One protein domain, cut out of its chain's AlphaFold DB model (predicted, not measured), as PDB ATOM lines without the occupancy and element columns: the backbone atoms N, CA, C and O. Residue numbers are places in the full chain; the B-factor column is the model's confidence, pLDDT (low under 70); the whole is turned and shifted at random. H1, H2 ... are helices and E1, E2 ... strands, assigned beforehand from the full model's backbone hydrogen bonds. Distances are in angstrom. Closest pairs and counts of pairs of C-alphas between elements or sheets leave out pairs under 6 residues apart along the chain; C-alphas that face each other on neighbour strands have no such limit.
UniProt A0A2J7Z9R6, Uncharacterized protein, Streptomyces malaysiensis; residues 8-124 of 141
ATOM      1  N   ILE A   8     -20.330  54.743  48.586       87.06
ATOM      2  CA  ILE A   8     -20.182  55.447  47.317       87.06
ATOM      3  C   ILE A   8     -20.400  54.475  46.181       87.06
ATOM      4  O   ILE A   8     -19.984  53.326  46.259       87.06
ATOM      5  N   GLU A   9     -21.003  54.943  45.104       88.19
ATOM      6  CA  GLU A   9     -21.000  54.170  43.876       88.19
ATOM      7  C   GLU A   9     -19.593  54.166  43.272       88.19
ATOM      8  O   GLU A   9     -18.943  55.211  43.162       88.19
ATOM      9  N   THR A  10     -19.117  52.985  42.890       83.94
ATOM     10  CA  THR A  10     -17.805  52.806  42.253       83.94
ATOM     11  C   THR A  10     -17.892  52.241  40.845       83.94
ATOM     12  O   THR A  10     -16.867  52.149  40.174       83.94
ATOM     13  N   GLY A  11     -19.084  51.860  40.387       80.81
ATOM     14  CA  GLY A  11     -19.288  51.433  39.011       80.81
ATOM     15  C   GLY A  11     -20.645  50.795  38.756       80.81
ATOM     16  O   GLY A  11     -21.350  50.371  39.673       80.81
ATOM     17  N   THR A  12     -20.953  50.690  37.471       76.69
ATOM     18  CA  THR A  12     -22.017  49.846  36.932       76.69
ATOM     19  C   THR A  12     -21.338  48.700  36.192       76.69
ATOM     20  O   THR A  12     -20.423  48.944  35.403       76.69
ATOM     21  N   LEU A  13     -21.729  47.462  36.481       68.25
ATOM     22  CA  LEU A  13     -21.295  46.301  35.706       68.25
ATOM     23  C   LEU A  13     -22.527  45.817  34.949       68.25
ATOM     24  O   LEU A  13     -23.456  45.289  35.554       68.25
ATOM     25  N   ASP A  14     -22.553  46.051  33.646       61.66
ATOM     26  CA  ASP A  14     -23.529  45.395  32.786       61.66
ATOM     27  C   ASP A  14     -22.998  44.002  32.444       61.66
ATOM     28  O   ASP A  14     -21.802  43.852  32.185       61.66
ATOM     29  N   ASP A  15     -23.900  43.018  32.397       59.22
ATOM     30  CA  ASP A  15     -23.651  41.662  31.880       59.22
ATOM     31  C   ASP A  15     -22.947  40.693  32.850       59.22
ATOM     32  O   ASP A  15     -21.788  40.316  32.687       59.22
ATOM     33  N   ARG A  16     -23.677  40.235  33.876       62.47
ATOM     34  CA  ARG A  16     -23.362  38.948  34.519       62.47
ATOM     35  C   ARG A  16     -24.304  37.870  33.986       62.47
ATOM     36  O   ARG A  16     -25.521  38.043  34.046       62.47
ATOM     37  N   ASP A  17     -23.712  36.781  33.500       62.47
ATOM     38  CA  ASP A  17     -24.413  35.694  32.805       62.47
ATOM     39  C   ASP A  17     -25.312  34.849  33.723       62.47
ATOM     40  O   ASP A  17     -26.265  34.247  33.242       62.47
ATOM     41  N   ASP A  18     -25.051  34.827  35.035       69.44
ATOM     42  CA  ASP A  18     -25.910  34.159  36.020       69.44
ATOM     43  C   ASP A  18     -25.646  34.715  37.432       69.44
ATOM     44  O   ASP A  18     -24.500  34.764  37.891       69.44
ATOM     45  N   ILE A  19     -26.698  35.176  38.112       70.69
ATOM     46  CA  ILE A  19     -26.660  35.661  39.502       70.69
ATOM     47  C   ILE A  19     -26.967  34.531  40.512       70.69
ATOM     48  O   ILE A  19     -26.703  34.685  41.708       70.69
ATOM     49  N   GLY A  20     -27.441  33.372  40.039       64.88
ATOM     50  CA  GLY A  20     -27.834  32.221  40.847       64.88
ATOM     51  C   GLY A  20     -29.147  32.427  41.616       64.88
ATOM     52  O   GLY A  20     -29.628  33.542  41.797       64.88
ATOM     53  N   GLY A  21     -29.735  31.326  42.093       68.19
ATOM     54  CA  GLY A  21     -30.954  31.320  42.917       68.19
ATOM     55  C   GLY A  21     -32.245  31.148  42.115       68.19
ATOM     56  O   GLY A  21     -32.990  30.204  42.373       68.19
ATOM     57  N   ASP A  22     -32.465  31.995  41.112       73.94
ATOM     58  CA  ASP A  22     -33.662  31.988  40.262       73.94
ATOM     59  C   ASP A  22     -33.351  31.591  38.812       73.94
ATOM     60  O   ASP A  22     -32.198  31.585  38.379       73.94
ATOM     61  N   ILE A  23     -34.390  31.278  38.028       80.88
ATOM     62  CA  ILE A  23     -34.239  31.138  36.572       80.88
ATOM     63  C   ILE A  23     -34.096  32.543  35.989       80.88
ATOM     64  O   ILE A  23     -35.091  33.202  35.679       80.88
ATOM     65  N   GLN A  24     -32.856  33.006  35.852       86.94
ATOM     66  CA  GLN A  24     -32.551  34.250  35.158       86.94
ATOM     67  C   GLN A  24     -32.926  34.111  33.674       86.94
ATOM     68  O   GLN A  24     -32.441  33.232  32.963       86.94
ATOM     69  N   ALA A  25     -33.835  34.969  33.218       87.75
ATOM     70  CA  ALA A  25     -34.405  34.927  31.873       87.75
ATOM     71  C   ALA A  25     -33.759  35.936  30.911       87.75
ATOM     72  O   ALA A  25     -33.984  35.860  29.706       87.75
ATOM     73  N   GLY A  26     -32.974  36.878  31.441       86.44
ATOM     74  CA  GLY A  26     -32.353  37.961  30.683       86.44
ATOM     75  C   GLY A  26     -31.078  38.485  31.339       86.44
ATOM     76  O   GLY A  26     -30.482  37.831  32.194       86.44
ATOM     77  N   ARG A  27     -30.647  39.679  30.943       88.38
ATOM     78  CA  ARG A  27     -29.446  40.340  31.461       88.38
ATOM     79  C   ARG A  27     -29.639  40.795  32.905       88.38
ATOM     80  O   ARG A  27     -30.731  41.193  33.320       88.38
ATOM     81  N   ALA A  28     -28.540  40.784  33.652       88.75
ATOM     82  CA  ALA A  28     -28.456  41.398  34.968       88.75
ATOM     83  C   ALA A  28     -27.782  42.775  34.884       88.75
ATOM     84  O   ALA A  28     -26.750  42.944  34.229       88.75
ATOM     85  N   PHE A  29     -28.345  43.737  35.609       89.56
ATOM     86  CA  PHE A  29     -27.826  45.089  35.778       89.56
ATOM     87  C   PHE A  29     -27.265  45.226  37.187       89.56
ATOM     88  O   PHE A  29     -27.982  45.004  38.168       89.56
ATOM     89  N   VAL A  30     -25.986  45.583  37.301       90.31
ATOM     90  CA  VAL A  30     -25.293  45.598  38.592       90.31
ATOM     91  C   VAL A  30     -24.854  47.002  38.962       90.31
ATOM     92  O   VAL A  30     -24.167  47.678  38.197       90.31
ATOM     93  N   ARG A  31     -25.179  47.416  40.185       90.62
ATOM     94  CA  ARG A  31     -24.631  48.616  40.823       90.62
ATOM     95  C   ARG A  31     -23.643  48.194  41.900       90.62
ATOM     96  O   ARG A  31     -23.992  47.398  42.769       90.62
ATOM     97  N   ARG A  32     -22.426  48.737  41.854       90.62
ATOM     98  CA  ARG A  32     -21.389  48.467  42.852       90.62
ATOM     99  C   ARG A  32     -21.179  49.663  43.758       90.62
ATOM    100  O   ARG A  32     -20.951  50.780  43.286       90.62
ATOM    101  N   PHE A  33     -21.136  49.384  45.052       90.81
ATOM    102  CA  PHE A  33     -20.846  50.357  46.085       90.81
ATOM    103  C   PHE A  33     -19.666  49.919  46.941       90.81
ATOM    104  O   PHE A  33     -19.500  48.735  47.216       90.81
ATOM    105  N   ALA A  34     -18.863  50.876  47.388       88.88
ATOM    106  CA  ALA A  34     -17.784  50.642  48.341       88.88
ATOM    107  C   ALA A  34     -17.918  51.596  49.526       88.88
ATOM    108  O   ALA A  34     -18.394  52.724  49.373       88.88
ATOM    109  N   ASP A  35     -17.488  51.158  50.701       87.12
ATOM    110  CA  ASP A  35     -17.444  52.015  51.882       87.12
ATOM    111  C   ASP A  35     -16.163  52.864  51.887       87.12
ATOM    112  O   ASP A  35     -15.052  52.335  51.856       87.12
ATOM    113  N   ARG A  36     -16.299  54.197  51.947       74.44
ATOM    114  CA  ARG A  36     -15.149  55.118  52.078       74.44
ATOM    115  C   ARG A  36     -14.619  55.255  53.498       74.44
ATOM    116  O   ARG A  36     -13.555  55.845  53.676       74.44
ATOM    117  N   THR A  37     -15.343  54.787  54.511       72.06
ATOM    118  CA  THR A  37     -14.913  54.943  55.909       72.06
ATOM    119  C   THR A  37     -13.825  53.953  56.310       72.06
ATOM    120  O   THR A  37     -13.107  54.175  57.290       72.06
ATOM    121  N   HIS A  38     -13.625  52.910  55.503       60.88
ATOM    122  CA  HIS A  38     -12.603  51.896  55.695       60.88
ATOM    123  C   HIS A  38     -11.702  51.820  54.453       60.88
ATOM    124  O   HIS A  38     -12.169  51.582  53.347       60.88
ATOM    125  N   GLY A  39     -10.391  52.050  54.618       56.25
ATOM    126  CA  GLY A  39      -9.428  52.089  53.500       56.25
ATOM    127  C   GLY A  39      -9.330  50.781  52.697       56.25
ATOM    128  O   GLY A  39      -8.915  50.803  51.542       56.25
ATOM    129  N   ALA A  40      -9.755  49.669  53.299       63.25
ATOM    130  CA  ALA A  40     -10.066  48.397  52.660       63.25
ATOM    131  C   ALA A  40     -11.273  47.773  53.381       63.25
ATOM    132  O   ALA A  40     -11.436  47.983  54.588       63.25
ATOM    133  N   GLY A  41     -12.063  46.956  52.676       76.06
ATOM    134  CA  GLY A  41     -12.797  45.894  53.360       76.06
ATOM    135  C   GLY A  41     -14.306  45.807  53.214       76.06
ATOM    136  O   GLY A  41     -14.822  44.925  53.882       76.06
ATOM    137  N   ALA A  42     -15.015  46.618  52.421       87.00
ATOM    138  CA  ALA A  42     -16.457  46.408  52.217       87.00
ATOM    139  C   ALA A  42     -16.951  46.893  50.841       87.00
ATOM    140  O   ALA A  42     -16.792  48.063  50.482       87.00
ATOM    141  N   VAL A  43     -17.565  45.982  50.090       89.12
ATOM    142  CA  VAL A  43     -18.155  46.183  48.765       89.12
ATOM    143  C   VAL A  43     -19.557  45.580  48.765       89.12
ATOM    144  O   VAL A  43     -19.769  44.506  49.320       89.12
ATOM    145  N   VAL A  44     -20.508  46.273  48.146       89.00
ATOM    146  CA  VAL A  44     -21.866  45.777  47.913       89.00
ATOM    147  C   VAL A  44     -22.136  45.778  46.419       89.00
ATOM    148  O   VAL A  44     -22.062  46.831  45.788       89.00
ATOM    149  N   ASP A  45     -22.479  44.616  45.875       90.19
ATOM    150  CA  ASP A  45     -22.998  44.488  44.515       90.19
ATOM    151  C   ASP A  45     -24.511  44.264  44.590       90.19
ATOM    152  O   ASP A  45     -24.973  43.302  45.200       90.19
ATOM    153  N   VAL A  46     -25.287  45.154  43.977       89.94
ATOM    154  CA  VAL A  46     -26.745  45.033  43.872       89.94
ATOM    155  C   VAL A  46     -27.092  44.685  42.440       89.94
ATOM    156  O   VAL A  46     -26.796  45.452  41.524       89.94
ATOM    157  N   HIS A  47     -27.726  43.536  42.261       89.38
ATOM    158  CA  HIS A  47     -28.111  42.970  40.981       89.38
ATOM    159  C   HIS A  47     -29.619  43.081  40.810       89.38
ATOM    160  O   HIS A  47     -30.359  42.632  41.682       89.38
ATOM    161  N   TYR A  48     -30.059  43.612  39.674       90.12
ATOM    162  CA  TYR A  48     -31.439  43.504  39.205       90.12
ATOM    163  C   TYR A  48     -31.464  42.723  37.902       90.12
ATOM    164  O   TYR A  48     -30.663  42.997  37.010       90.12
ATOM    165  N   TYR A  49     -32.373  41.764  37.777       89.00
ATOM    166  CA  TYR A  49     -32.431  40.892  36.607       89.00
ATOM    167  C   TYR A  49     -33.858  40.431  36.326       89.00
ATOM    168  O   TYR A  49     -34.692  40.354  37.229       89.00
ATOM    169  N   ALA A  50     -34.136  40.124  35.061       90.12
ATOM    170  CA  ALA A  50     -35.367  39.448  34.683       90.12
ATOM    171  C   ALA A  50     -35.291  37.977  35.107       90.12
ATOM    172  O   ALA A  50     -34.337  37.276  34.763       90.12
ATOM    173  N   ALA A  51     -36.303  37.515  35.827       88.06
ATOM    174  CA  ALA A  51     -36.451  36.147  36.293       88.06
ATOM    175  C   ALA A  51     -37.751  35.538  35.757       88.06
ATOM    176  O   ALA A  51     -38.671  36.250  35.346       88.06
ATOM    177  N   GLN A  52     -37.818  34.212  35.748       86.38
ATOM    178  CA  GLN A  52     -38.978  33.450  35.310       86.38
ATOM    179  C   GLN A  52     -39.362  32.423  36.376       86.38
ATOM    180  O   GLN A  52     -38.506  31.725  36.921       86.38
ATOM    181  N   ASP A  53     -40.661  32.274  36.636       75.56
ATOM    182  CA  ASP A  53     -41.135  31.202  37.510       75.56
ATOM    183  C   ASP A  53     -40.907  29.816  36.894       75.56
ATOM    184  O   ASP A  53     -41.037  29.602  35.683       75.56
ATOM    185  N   HIS A  54     -40.609  28.837  37.752       68.06
ATOM    186  CA  HIS A  54     -40.383  27.469  37.305       68.06
ATOM    187  C   HIS A  54     -41.670  26.912  36.662       68.06
ATOM    188  O   HIS A  54     -42.706  26.829  37.329       68.06
ATOM    189  N   PRO A  55     -41.636  26.449  35.396       60.19
ATOM    190  CA  PRO A  55     -42.843  26.065  34.652       60.19
ATOM    191  C   PRO A  55     -43.633  24.908  35.290       60.19
ATOM    192  O   PRO A  55     -44.826  24.744  35.041       60.19
ATOM    193  N   CYS A  56     -42.991  24.114  36.151       59.81
ATOM    194  CA  CYS A  56     -43.628  23.026  36.900       59.81
ATOM    195  C   CYS A  56     -44.539  23.495  38.050       59.81
ATOM    196  O   CYS A  56     -45.285  22.674  38.575       59.81
ATOM    197  N   ALA A  57     -44.462  24.763  38.472       56.50
ATOM    198  CA  ALA A  57     -45.128  25.246  39.683       56.50
ATOM    199  C   ALA A  57     -46.561  25.762  39.455       56.50
ATOM    200  O   ALA A  57     -47.370  25.691  40.376       56.50
ATOM    201  N   SER A  58     -46.904  26.256  38.258       54.31
ATOM    202  CA  SER A  58     -48.175  26.977  38.052       54.31
ATOM    203  C   SER A  58     -49.065  26.444  36.928       54.31
ATOM    204  O   SER A  58     -50.251  26.770  36.900       54.31
ATOM    205  N   GLY A  59     -48.544  25.651  35.980       54.62
ATOM    206  CA  GLY A  59     -49.301  25.235  34.784       54.62
ATOM    207  C   GLY A  59     -49.781  26.401  33.898       54.62
ATOM    208  O   GLY A  59     -50.484  26.176  32.912       54.62
ATOM    209  N   ALA A  60     -49.408  27.637  34.241       56.47
ATOM    210  CA  ALA A  60     -49.721  28.861  33.529       56.47
ATOM    211  C   ALA A  60     -48.605  29.193  32.525       56.47
ATOM    212  O   ALA A  60     -47.499  28.650  32.590       56.47
ATOM    213  N   ARG A  61     -48.895  30.086  31.567       59.66
ATOM    214  CA  ARG A  61     -47.858  30.691  30.715       59.66
ATOM    215  C   ARG A  61     -46.763  31.267  31.616       59.66
ATOM    216  O   ARG A  61     -47.085  31.849  32.641       59.66
ATOM    217  N   ALA A  62     -45.504  31.101  31.218       61.81
ATOM    218  CA  ALA A  62     -44.374  31.683  31.925       61.81
ATOM    219  C   ALA A  62     -44.578  33.193  32.100       61.81
ATOM    220  O   ALA A  62     -44.642  33.924  31.111       61.81
ATOM    221  N   GLU A  63     -44.718  33.630  33.345       82.50
ATOM    222  CA  GLU A  63     -44.704  35.036  33.720       82.50
ATOM    223  C   GLU A  63     -43.281  35.388  34.151       82.50
ATOM    224  O   GLU A  63     -42.616  34.622  34.857       82.50
ATOM    225  N   PHE A  64     -42.802  36.527  33.660       87.50
ATOM    226  CA  PHE A  64     -41.509  37.072  34.043       87.50
ATOM    227  C   PHE A  64     -41.701  38.053  35.190       87.50
ATOM    228  O   PHE A  64     -42.737  38.705  35.301       87.50
ATOM    229  N   TRP A  65     -40.696  38.200  36.028       87.56
ATOM    230  CA  TRP A  65     -40.682  39.156  37.130       87.56
ATOM    231  C   TRP A  65     -39.269  39.719  37.281       87.56
ATOM    232  O   TRP A  65     -38.340  39.262  36.614       87.56
ATOM    233  N   VAL A  66     -39.095  40.754  38.103       88.62
ATOM    234  CA  VAL A  66     -37.761  41.308  38.374       88.62
ATOM    235  C   VAL A  66     -37.264  40.828  39.726       88.62
ATOM    236  O   VAL A  66     -37.886  41.113  40.750       88.62
ATOM    237  N   GLY A  67     -36.132  40.130  39.718       87.25
ATOM    238  CA  GLY A  67     -35.416  39.726  40.919       87.25
ATOM    239  C   GLY A  67     -34.376  40.751  41.346       87.25
ATOM    240  O   GLY A  67     -33.824  41.489  40.522       87.25
ATOM    241  N   ARG A  68     -34.096  40.772  42.654       88.00
ATOM    242  CA  ARG A  68     -32.971  41.501  43.237       88.00
ATOM    243  C   ARG A  68     -32.119  40.572  44.090       88.00
ATOM    244  O   ARG A  68     -32.603  40.000  45.067       88.00
ATOM    245  N   ALA A  69     -30.829  40.514  43.782       86.38
ATOM    246  CA  ALA A  69     -29.830  39.887  44.640       86.38
ATOM    247  C   ALA A  69     -28.824  40.938  45.107       86.38
ATOM    248  O   ALA A  69     -28.391  41.782  44.325       86.38
ATOM    249  N   THR A  70     -28.452  40.896  46.380       86.94
ATOM    250  CA  THR A  70     -27.424  41.772  46.941       86.94
ATOM    251  C   THR A  70     -26.290  40.932  47.496       86.94
ATOM    252  O   THR A  70     -26.507  40.113  48.384       86.94
ATOM    253  N   THR A  71     -25.079  41.156  47.001       86.94
ATOM    254  CA  THR A  71     -23.861  40.530  47.518       86.94
ATOM    255  C   THR A  71     -23.135  41.517  48.423       86.94
ATOM    256  O   THR A  71     -22.953  42.677  48.051       86.94
ATOM    257  N   TYR A  72     -22.706  41.058  49.594       86.75
ATOM    258  CA  TYR A  72     -21.932  41.813  50.573       86.75
ATOM    259  C   TYR A  72     -20.558  41.168  50.711       86.75
ATOM    260  O   TYR A  72     -20.442  40.038  51.174       86.75
ATOM    261  N   THR A  73     -19.507  41.883  50.331       87.25
ATOM    262  CA  THR A  73     -18.150  41.333  50.271       87.25
ATOM    263  C   THR A  73     -17.195  42.180  51.091       87.25
ATOM    264  O   THR A  73     -17.212  43.406  51.012       87.25
ATOM    265  N   ARG A  74     -16.310  41.538  51.853       86.06
ATOM    266  CA  ARG A  74     -15.126  42.168  52.431       86.06
ATOM    267  C   ARG A  74     -13.890  41.742  51.659       86.06
ATOM    268  O   ARG A  74     -13.692  40.557  51.416       86.06
ATOM    269  N   CYS A  75     -13.052  42.705  51.296       83.81
ATOM    270  CA  CYS A  75     -11.863  42.450  50.494       83.81
ATOM    271  C   CYS A  75     -10.703  43.382  50.854       83.81
ATOM    272  O   CYS A  75     -10.912  44.545  51.222       83.81
ATOM    273  N   THR A  76      -9.472  42.901  50.689       81.88
ATOM    274  CA  THR A  76      -8.266  43.696  50.965       81.88
ATOM    275  C   THR A  76      -7.981  44.762  49.897       81.88
ATOM    276  O   THR A  76      -7.355  45.772  50.218       81.88
ATOM    277  N   ASP A  77      -8.501  44.618  48.668       82.12
ATOM    278  CA  ASP A  77      -8.517  45.665  47.631       82.12
ATOM    279  C   ASP A  77      -9.920  45.809  47.011       82.12
ATOM    280  O   ASP A  77     -10.375  44.977  46.228       82.12
ATOM    281  N   ILE A  78     -10.597  46.926  47.296       77.75
ATOM    282  CA  ILE A  78     -11.957  47.222  46.801       77.75
ATOM    283  C   ILE A  78     -12.067  47.313  45.273       77.75
ATOM    284  O   ILE A  78     -13.164  47.246  44.723       77.75
ATOM    285  N   ARG A  79     -10.946  47.475  44.563       78.62
ATOM    286  CA  ARG A  79     -10.928  47.491  43.093       78.62
ATOM    287  C   ARG A  79     -10.962  46.081  42.512       78.62
ATOM    288  O   ARG A  79     -11.223  45.928  41.322       78.62
ATOM    289  N   ARG A  80     -10.674  45.067  43.334       77.81
ATOM    290  CA  ARG A  80     -10.598  43.655  42.951       77.81
ATOM    291  C   ARG A  80     -11.268  42.768  44.006       77.81
ATOM    292  O   ARG A  80     -10.605  41.894  44.565       77.81
ATOM    293  N   PRO A  81     -12.566  42.976  44.300       71.94
ATOM    294  CA  PRO A  81     -13.228  42.265  45.386       71.94
ATOM    295  C   PRO A  81     -13.152  40.745  45.216       71.94
ATOM    296  O   PRO A  81     -12.806  40.081  46.176       71.94
ATOM    297  N   GLY A  82     -13.334  40.214  43.999       76.31
ATOM    298  CA  GLY A  82     -13.255  38.767  43.746       76.31
ATOM    299  C   GLY A  82     -11.849  38.157  43.841       76.31
ATOM    300  O   GLY A  82     -11.726  36.979  44.153       76.31
ATOM    301  N   ASP A  83     -10.784  38.939  43.623       79.94
ATOM    302  CA  ASP A  83      -9.399  38.439  43.726       79.94
ATOM    303  C   ASP A  83      -8.843  38.553  45.151       79.94
ATOM    304  O   ASP A  83      -7.835  37.936  45.490       79.94
ATOM    305  N   THR A  84      -9.443  39.424  45.962       81.44
ATOM    306  CA  THR A  84      -8.917  39.828  47.273       81.44
ATOM    307  C   THR A  84      -9.934  39.635  48.386       81.44
ATOM    308  O   THR A  84      -9.870  40.309  49.415       81.44
ATOM    309  N   GLU A  85     -10.890  38.744  48.148       82.06
ATOM    310  CA  GLU A  85     -11.989  38.449  49.047       82.06
ATOM    311  C   GLU A  85     -11.488  37.802  50.339       82.06
ATOM    312  O   GLU A  85     -10.848  36.752  50.321       82.06
ATOM    313  N   ASP A  86     -11.823  38.424  51.466       79.81
ATOM    314  CA  ASP A  86     -11.637  37.839  52.794       79.81
ATOM    315  C   ASP A  86     -12.916  37.131  53.266       79.81
ATOM    316  O   ASP A  86     -12.861  36.202  54.075       79.81
ATOM    317  N   TRP A  87     -14.079  37.609  52.811       72.62
ATOM    318  CA  TRP A  87     -15.401  37.104  53.179       72.62
ATOM    319  C   TRP A  87     -16.469  37.604  52.199       72.62
ATOM    320  O   TRP A  87     -16.435  38.774  51.814       72.62
ATOM    321  N   SER A  88     -17.465  36.779  51.882       72.00
ATOM    322  CA  SER A  88     -18.690  37.207  51.201       72.00
ATOM    323  C   SER A  88     -19.936  36.587  51.814       72.00
ATOM    324  O   SER A  88     -19.899  35.530  52.445       72.00
ATOM    325  N   ASP A  89     -21.048  37.280  51.603       75.56
ATOM    326  CA  ASP A  89     -22.400  36.801  51.839       75.56
ATOM    327  C   ASP A  89     -23.311  37.308  50.719       75.56
ATOM    328  O   ASP A  89     -23.024  38.321  50.075       75.56
ATOM    329  N   ALA A  90     -24.416  36.613  50.486       69.12
ATOM    330  CA  ALA A  90     -25.386  36.965  49.465       69.12
ATOM    331  C   ALA A  90     -26.795  36.899  50.050       69.12
ATOM    332  O   ALA A  90     -27.232  35.877  50.576       69.12
ATOM    333  N   MET A  91     -27.526  38.002  49.923       71.44
ATOM    334  CA  MET A  91     -28.944  38.066  50.232       71.44
ATOM    335  C   MET A  91     -29.740  38.106  48.935       71.44
ATOM    336  O   MET A  91     -29.656  39.056  48.155       71.44
ATOM    337  N   PHE A  92     -30.579  37.097  48.756       66.75
ATOM    338  CA  PHE A  92     -31.647  37.097  47.769       66.75
ATOM    339  C   PHE A  92     -32.889  37.642  48.465       66.75
ATOM    340  O   PHE A  92     -33.303  37.111  49.496       66.75
ATOM    341  N   SER A  93     -33.443  38.749  47.974       60.25
ATOM    342  CA  SER A  93     -34.651  39.318  48.570       60.25
ATOM    343  C   SER A  93     -35.847  39.069  47.664       60.25
ATOM    344  O   SER A  93     -35.967  39.724  46.630       60.25
ATOM    345  N   ASP A  94     -36.774  38.222  48.109       51.06
ATOM    346  CA  ASP A  94     -38.110  38.132  47.509       51.06
ATOM    347  C   ASP A  94     -38.976  39.364  47.825       51.06
ATOM    348  O   ASP A  94     -39.900  39.675  47.080       51.06
ATOM    349  N   GLY A  95     -38.683  40.086  48.916       43.81
ATOM    350  CA  GLY A  95     -39.450  41.263  49.363       43.81
ATOM    351  C   GLY A  95     -39.321  42.497  48.462       43.81
ATOM    352  O   GLY A  95     -40.152  43.394  48.529       43.81
ATOM    353  N   ASP A  96     -38.323  42.507  47.578       49.19
ATOM    354  CA  ASP A  96     -38.182  43.501  46.510       49.19
ATOM    355  C   ASP A  96     -38.454  42.888  45.133       49.19
ATOM    356  O   ASP A  96     -38.062  43.469  44.117       49.19
ATOM    357  N   ARG A  97     -39.139  41.733  45.073       55.44
ATOM    358  CA  ARG A  97     -39.843  41.378  43.843       55.44
ATOM    359  C   ARG A  97     -40.743  42.557  43.543       55.44
ATOM    360  O   ARG A  97     -41.650  42.875  44.314       55.44
ATOM    361  N   ASP A  98     -40.491  43.212  42.420       59.81
ATOM    362  CA  ASP A  98     -41.554  43.998  41.839       59.81
ATOM    363  C   ASP A  98     -42.689  42.998  41.597       59.81
ATOM    364  O   ASP A  98     -42.548  42.083  40.789       59.81
ATOM    365  N   HIS A  99     -43.776  43.101  42.368       64.19
ATOM    366  CA  HIS A  99     -44.942  42.233  42.199       64.19
ATOM    367  C   HIS A  99     -45.581  42.415  40.812       64.19
ATOM    368  O   HIS A  99     -46.514  41.694  40.465       64.19
ATOM    369  N   ALA A 100     -45.098  43.380  40.021       72.94
ATOM    370  CA  ALA A 100     -45.336  43.421  38.597       72.94
ATOM    371  C   ALA A 100     -44.808  42.149  37.917       72.94
ATOM    372  O   ALA A 100     -43.609  41.897  37.814       72.94
ATOM    373  N   THR A 101     -45.746  41.376  37.390       84.50
ATOM    374  CA  THR A 101     -45.488  40.315  36.423       84.50
ATOM    375  C   THR A 101     -45.467  40.899  35.012       84.50
ATOM    376  O   THR A 101     -46.291  41.748  34.658       84.50
ATOM    377  N   PHE A 102     -44.566  40.404  34.178       87.88
ATOM    378  CA  PHE A 102     -44.367  40.822  32.798       87.88
ATOM    379  C   PHE A 102     -44.648  39.661  31.850       87.88
ATOM    380  O   PHE A 102     -44.368  38.497  32.137       87.88
ATOM    381  N   THR A 103     -45.188  39.988  30.679       87.06
ATOM    382  CA  THR A 103     -45.505  39.007  29.634       87.06
ATOM    383  C   THR A 103     -44.332  38.722  28.698       87.06
ATOM    384  O   THR A 103     -44.385  37.745  27.952       87.06
ATOM    385  N   THR A 104     -43.288  39.556  28.716       89.75
ATOM    386  CA  THR A 104     -42.066  39.374  27.922       89.75
ATOM    387  C   THR A 104     -40.821  39.628  28.769       89.75
ATOM    388  O   THR A 104     -40.867  40.401  29.731       89.75
ATOM    389  N   VAL A 105     -39.706  38.992  28.393       90.69
ATOM    390  CA  VAL A 105     -38.400  39.173  29.048       90.69
ATOM    391  C   VAL A 105     -37.943  40.621  28.921       90.69
ATOM    392  O   VAL A 105     -37.525  41.215  29.906       90.69
ATOM    393  N   GLU A 106     -38.099  41.230  27.745       92.19
ATOM    394  CA  GLU A 106     -37.617  42.584  27.457       92.19
ATOM    395  C   GLU A 106     -38.305  43.636  28.337       92.19
ATOM    396  O   GLU A 106     -37.696  44.631  28.731       92.19
ATOM    397  N   ALA A 107     -39.581  43.422  28.677       91.50
ATOM    398  CA  ALA A 107     -40.304  44.299  29.589       91.50
ATOM    399  C   ALA A 107     -39.773  44.170  31.028       91.50
ATOM    400  O   ALA A 107     -39.579  45.188  31.698       91.50
ATOM    401  N   ALA A 108     -39.486  42.943  31.477       90.94
ATOM    402  CA  ALA A 108     -38.859  42.696  32.773       90.94
ATOM    403  C   ALA A 108     -37.424  43.251  32.825       90.94
ATOM    404  O   ALA A 108     -37.054  43.881  33.809       90.94
ATOM    405  N   GLU A 109     -36.634  43.115  31.759       91.69
ATOM    406  CA  GLU A 109     -35.283  43.684  31.663       91.69
ATOM    407  C   GLU A 109     -35.301  45.211  31.698       91.69
ATOM    408  O   GLU A 109     -34.557  45.817  32.466       91.69
ATOM    409  N   CYS A 110     -36.183  45.853  30.924       92.06
ATOM    410  CA  CYS A 110     -36.330  47.307  30.957       92.06
ATOM    411  C   CYS A 110     -36.686  47.788  32.370       92.06
ATOM    412  O   CYS A 110     -36.174  48.807  32.843       92.06
ATOM    413  N   ARG A 111     -37.531  47.032  33.082       91.94
ATOM    414  CA  ARG A 111     -37.845  47.324  34.478       91.94
ATOM    415  C   ARG A 111     -36.649  47.100  35.404       91.94
ATOM    416  O   ARG A 111     -36.392  47.954  36.252       91.94
ATOM    417  N   ALA A 112     -35.919  46.002  35.240       90.88
ATOM    418  CA  ALA A 112     -34.712  45.702  36.003       90.88
ATOM    419  C   ALA A 112     -33.665  46.812  35.845       90.88
ATOM    420  O   ALA A 112     -33.108  47.275  36.837       90.88
ATOM    421  N   GLU A 113     -33.474  47.323  34.628       91.94
ATOM    422  CA  GLU A 113     -32.590  48.453  34.352       91.94
ATOM    423  C   GLU A 113     -33.054  49.729  35.072       91.94
ATOM    424  O   GLU A 113     -32.253  50.422  35.703       91.94
ATOM    425  N   GLN A 114     -34.351  50.050  35.016       91.69
ATOM    426  CA  GLN A 114     -34.906  51.215  35.712       91.69
ATOM    427  C   GLN A 114     -34.704  51.126  37.228       91.69
ATOM    428  O   GLN A 114     -34.310  52.112  37.852       91.69
ATOM    429  N   LEU A 115     -34.952  49.952  37.816       90.81
ATOM    430  CA  LEU A 115     -34.748  49.706  39.242       90.81
ATOM    431  C   LEU A 115     -33.266  49.790  39.612       90.81
ATOM    432  O   LEU A 115     -32.915  50.481  40.570       90.81
ATOM    433  N   ALA A 116     -32.388  49.194  38.802       90.50
ATOM    434  CA  ALA A 116     -30.948  49.309  38.977       90.50
ATOM    435  C   ALA A 116     -30.501  50.769  38.949       90.50
ATOM    436  O   ALA A 116     -29.723  51.163  39.809       90.50
ATOM    437  N   ARG A 117     -31.004  51.594  38.022       90.38
ATOM    438  CA  ARG A 117     -30.693  53.036  37.933       90.38
ATOM    439  C   ARG A 117     -31.232  53.838  39.121       90.38
ATOM    440  O   ARG A 117     -30.590  54.801  39.533       90.38
ATOM    441  N   ALA A 118     -32.382  53.446  39.665       90.44
ATOM    442  CA  ALA A 118     -33.007  54.112  40.805       90.44
ATOM    443  C   ALA A 118     -32.339  53.778  42.149       90.44
ATOM    444  O   ALA A 118     -32.448  54.572  43.082       90.44
ATOM    445  N   PHE A 119     -31.642  52.641  42.250       89.50
ATOM    446  CA  PHE A 119     -30.985  52.227  43.487       89.50
ATOM    447  C   PHE A 119     -29.913  53.234  43.926       89.50
ATOM    448  O   PHE A 119     -29.062  53.655  43.130       89.50
ATOM    449  N   SER A 120     -29.942  53.598  45.207       89.38
ATOM    450  CA  SER A 120     -29.053  54.586  45.806       89.38
ATOM    451  C   SER A 120     -28.195  53.972  46.909       89.38
ATOM    452  O   SER A 120     -28.605  53.074  47.640       89.38
ATOM    453  N   ALA A 121     -27.008  54.540  47.117       88.00
ATOM    454  CA  ALA A 121     -26.129  54.197  48.233       88.00
ATOM    455  C   ALA A 121     -26.821  54.333  49.610       88.00
ATOM    456  O   ALA A 121     -26.457  53.651  50.564       88.00
ATOM    457  N   THR A 122     -27.838  55.196  49.714       87.19
ATOM    458  CA  THR A 122     -28.645  55.397  50.932       87.19
ATOM    459  C   THR A 122     -29.556  54.220  51.279       87.19
ATOM    460  O   THR A 122     -30.038  54.140  52.412       87.19
ATOM    461  N   ASP A 123     -29.803  53.327  50.323       86.88
ATOM    462  CA  ASP A 123     -30.648  52.146  50.503       86.88
ATOM    463  C   ASP A 123     -29.869  50.988  51.143       86.88
ATOM    464  O   ASP A 123     -30.458  50.047  51.677       86.88
ATOM    465  N   ILE A 124     -28.536  51.084  51.181       86.69
ATOM    466  CA  ILE A 124     -27.666  50.083  51.796       86.69
ATOM    467  C   ILE A 124     -27.724  50.216  53.319       86.69
ATOM    468  O   ILE A 124     -27.384  51.248  53.900       86.69
TER     469      ILE A 124
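Overview. This is residues 8 to 124 of the 141 residues of an uncharacterized protein of Streptomyces malaysiensis (UniProt A0A2J7Z9R6). One long, twisted sheet of five strands, E1 to E5, curls round a single helix, H1, which packs on one of its faces. Hairpin loops lie at both ends of the long axis, and E2 and E5 bend sharply within the sheet. The printed part has 117 residues, with five named strands and then one named helix along the chain, in the order E1 E2 E3 E4 E5 H1; the sheet has the same order, all antiparallel, and the class is mostly strand. The whole is compact, with a radius of gyration of the C-alphas of 15.2 A, and its spans of 51 by 25 by 23 A only just make it a rod.

Along the chain. Start in the sheet with E3, residues 43 to 52, whose centre is nearest to the mean of the C-alphas. Beside it are E2, residues 23 to 35 and 30.9 A long, and E4, residues 64 to 75 and 34.3 A long. At the edges find E1, residues 8 to 16, beginning at C-alpha 8 at (-20.182, 55.447, 47.317), and E5, residues 85 to 102, the longest strand at 36.3 A. E2 bends by 95 degrees at residue 26, and E5 by 81 degrees at residue 99. H1, residues 105 to 118, runs 19.8 A to C-alpha 118 at (-33.007, 54.112, 40.805).

Arrangement. The five strands form a meander, each strand the antiparallel neighbour of the one before, and each successive pair is a hairpin. Between E2 and E3, look at N 31 and O 46, 2.9 A apart and within hydrogen-bond range; between E3 and E4, at N 47 and O 69, 2.8 A. On the edges, N 10 and O 32 are 2.9 A apart between E1 and E2, and N 102 and O 64 are 2.7 A apart between E4 and E5. E1 and E5 are apart. H1 is on one face of the sheet, an arrangement of two layers, helix over sheet. The closest C-alphas of H1 and E3 are those of Ala 112 and Tyr 48, 5.1 A apart; those of H1 and E2 are Glu 113 and Phe 29, 6.0 A apart. In H1 every O i to N i+4 pair is within hydrogen-bond range.

Size, cuts and confidence. The two C-alphas farthest apart are those of Gly 39 and Gly 59, at 51.6 A. The printed part has no cut. The link from E3 to E4, 11 residues, is long, and that from E5 to H1, 2 residues, is tight. The mean pLDDT of the printed part is 79.0; look for values under 70 at 29 residues, among them residues 54 to 62 and 92 to 99.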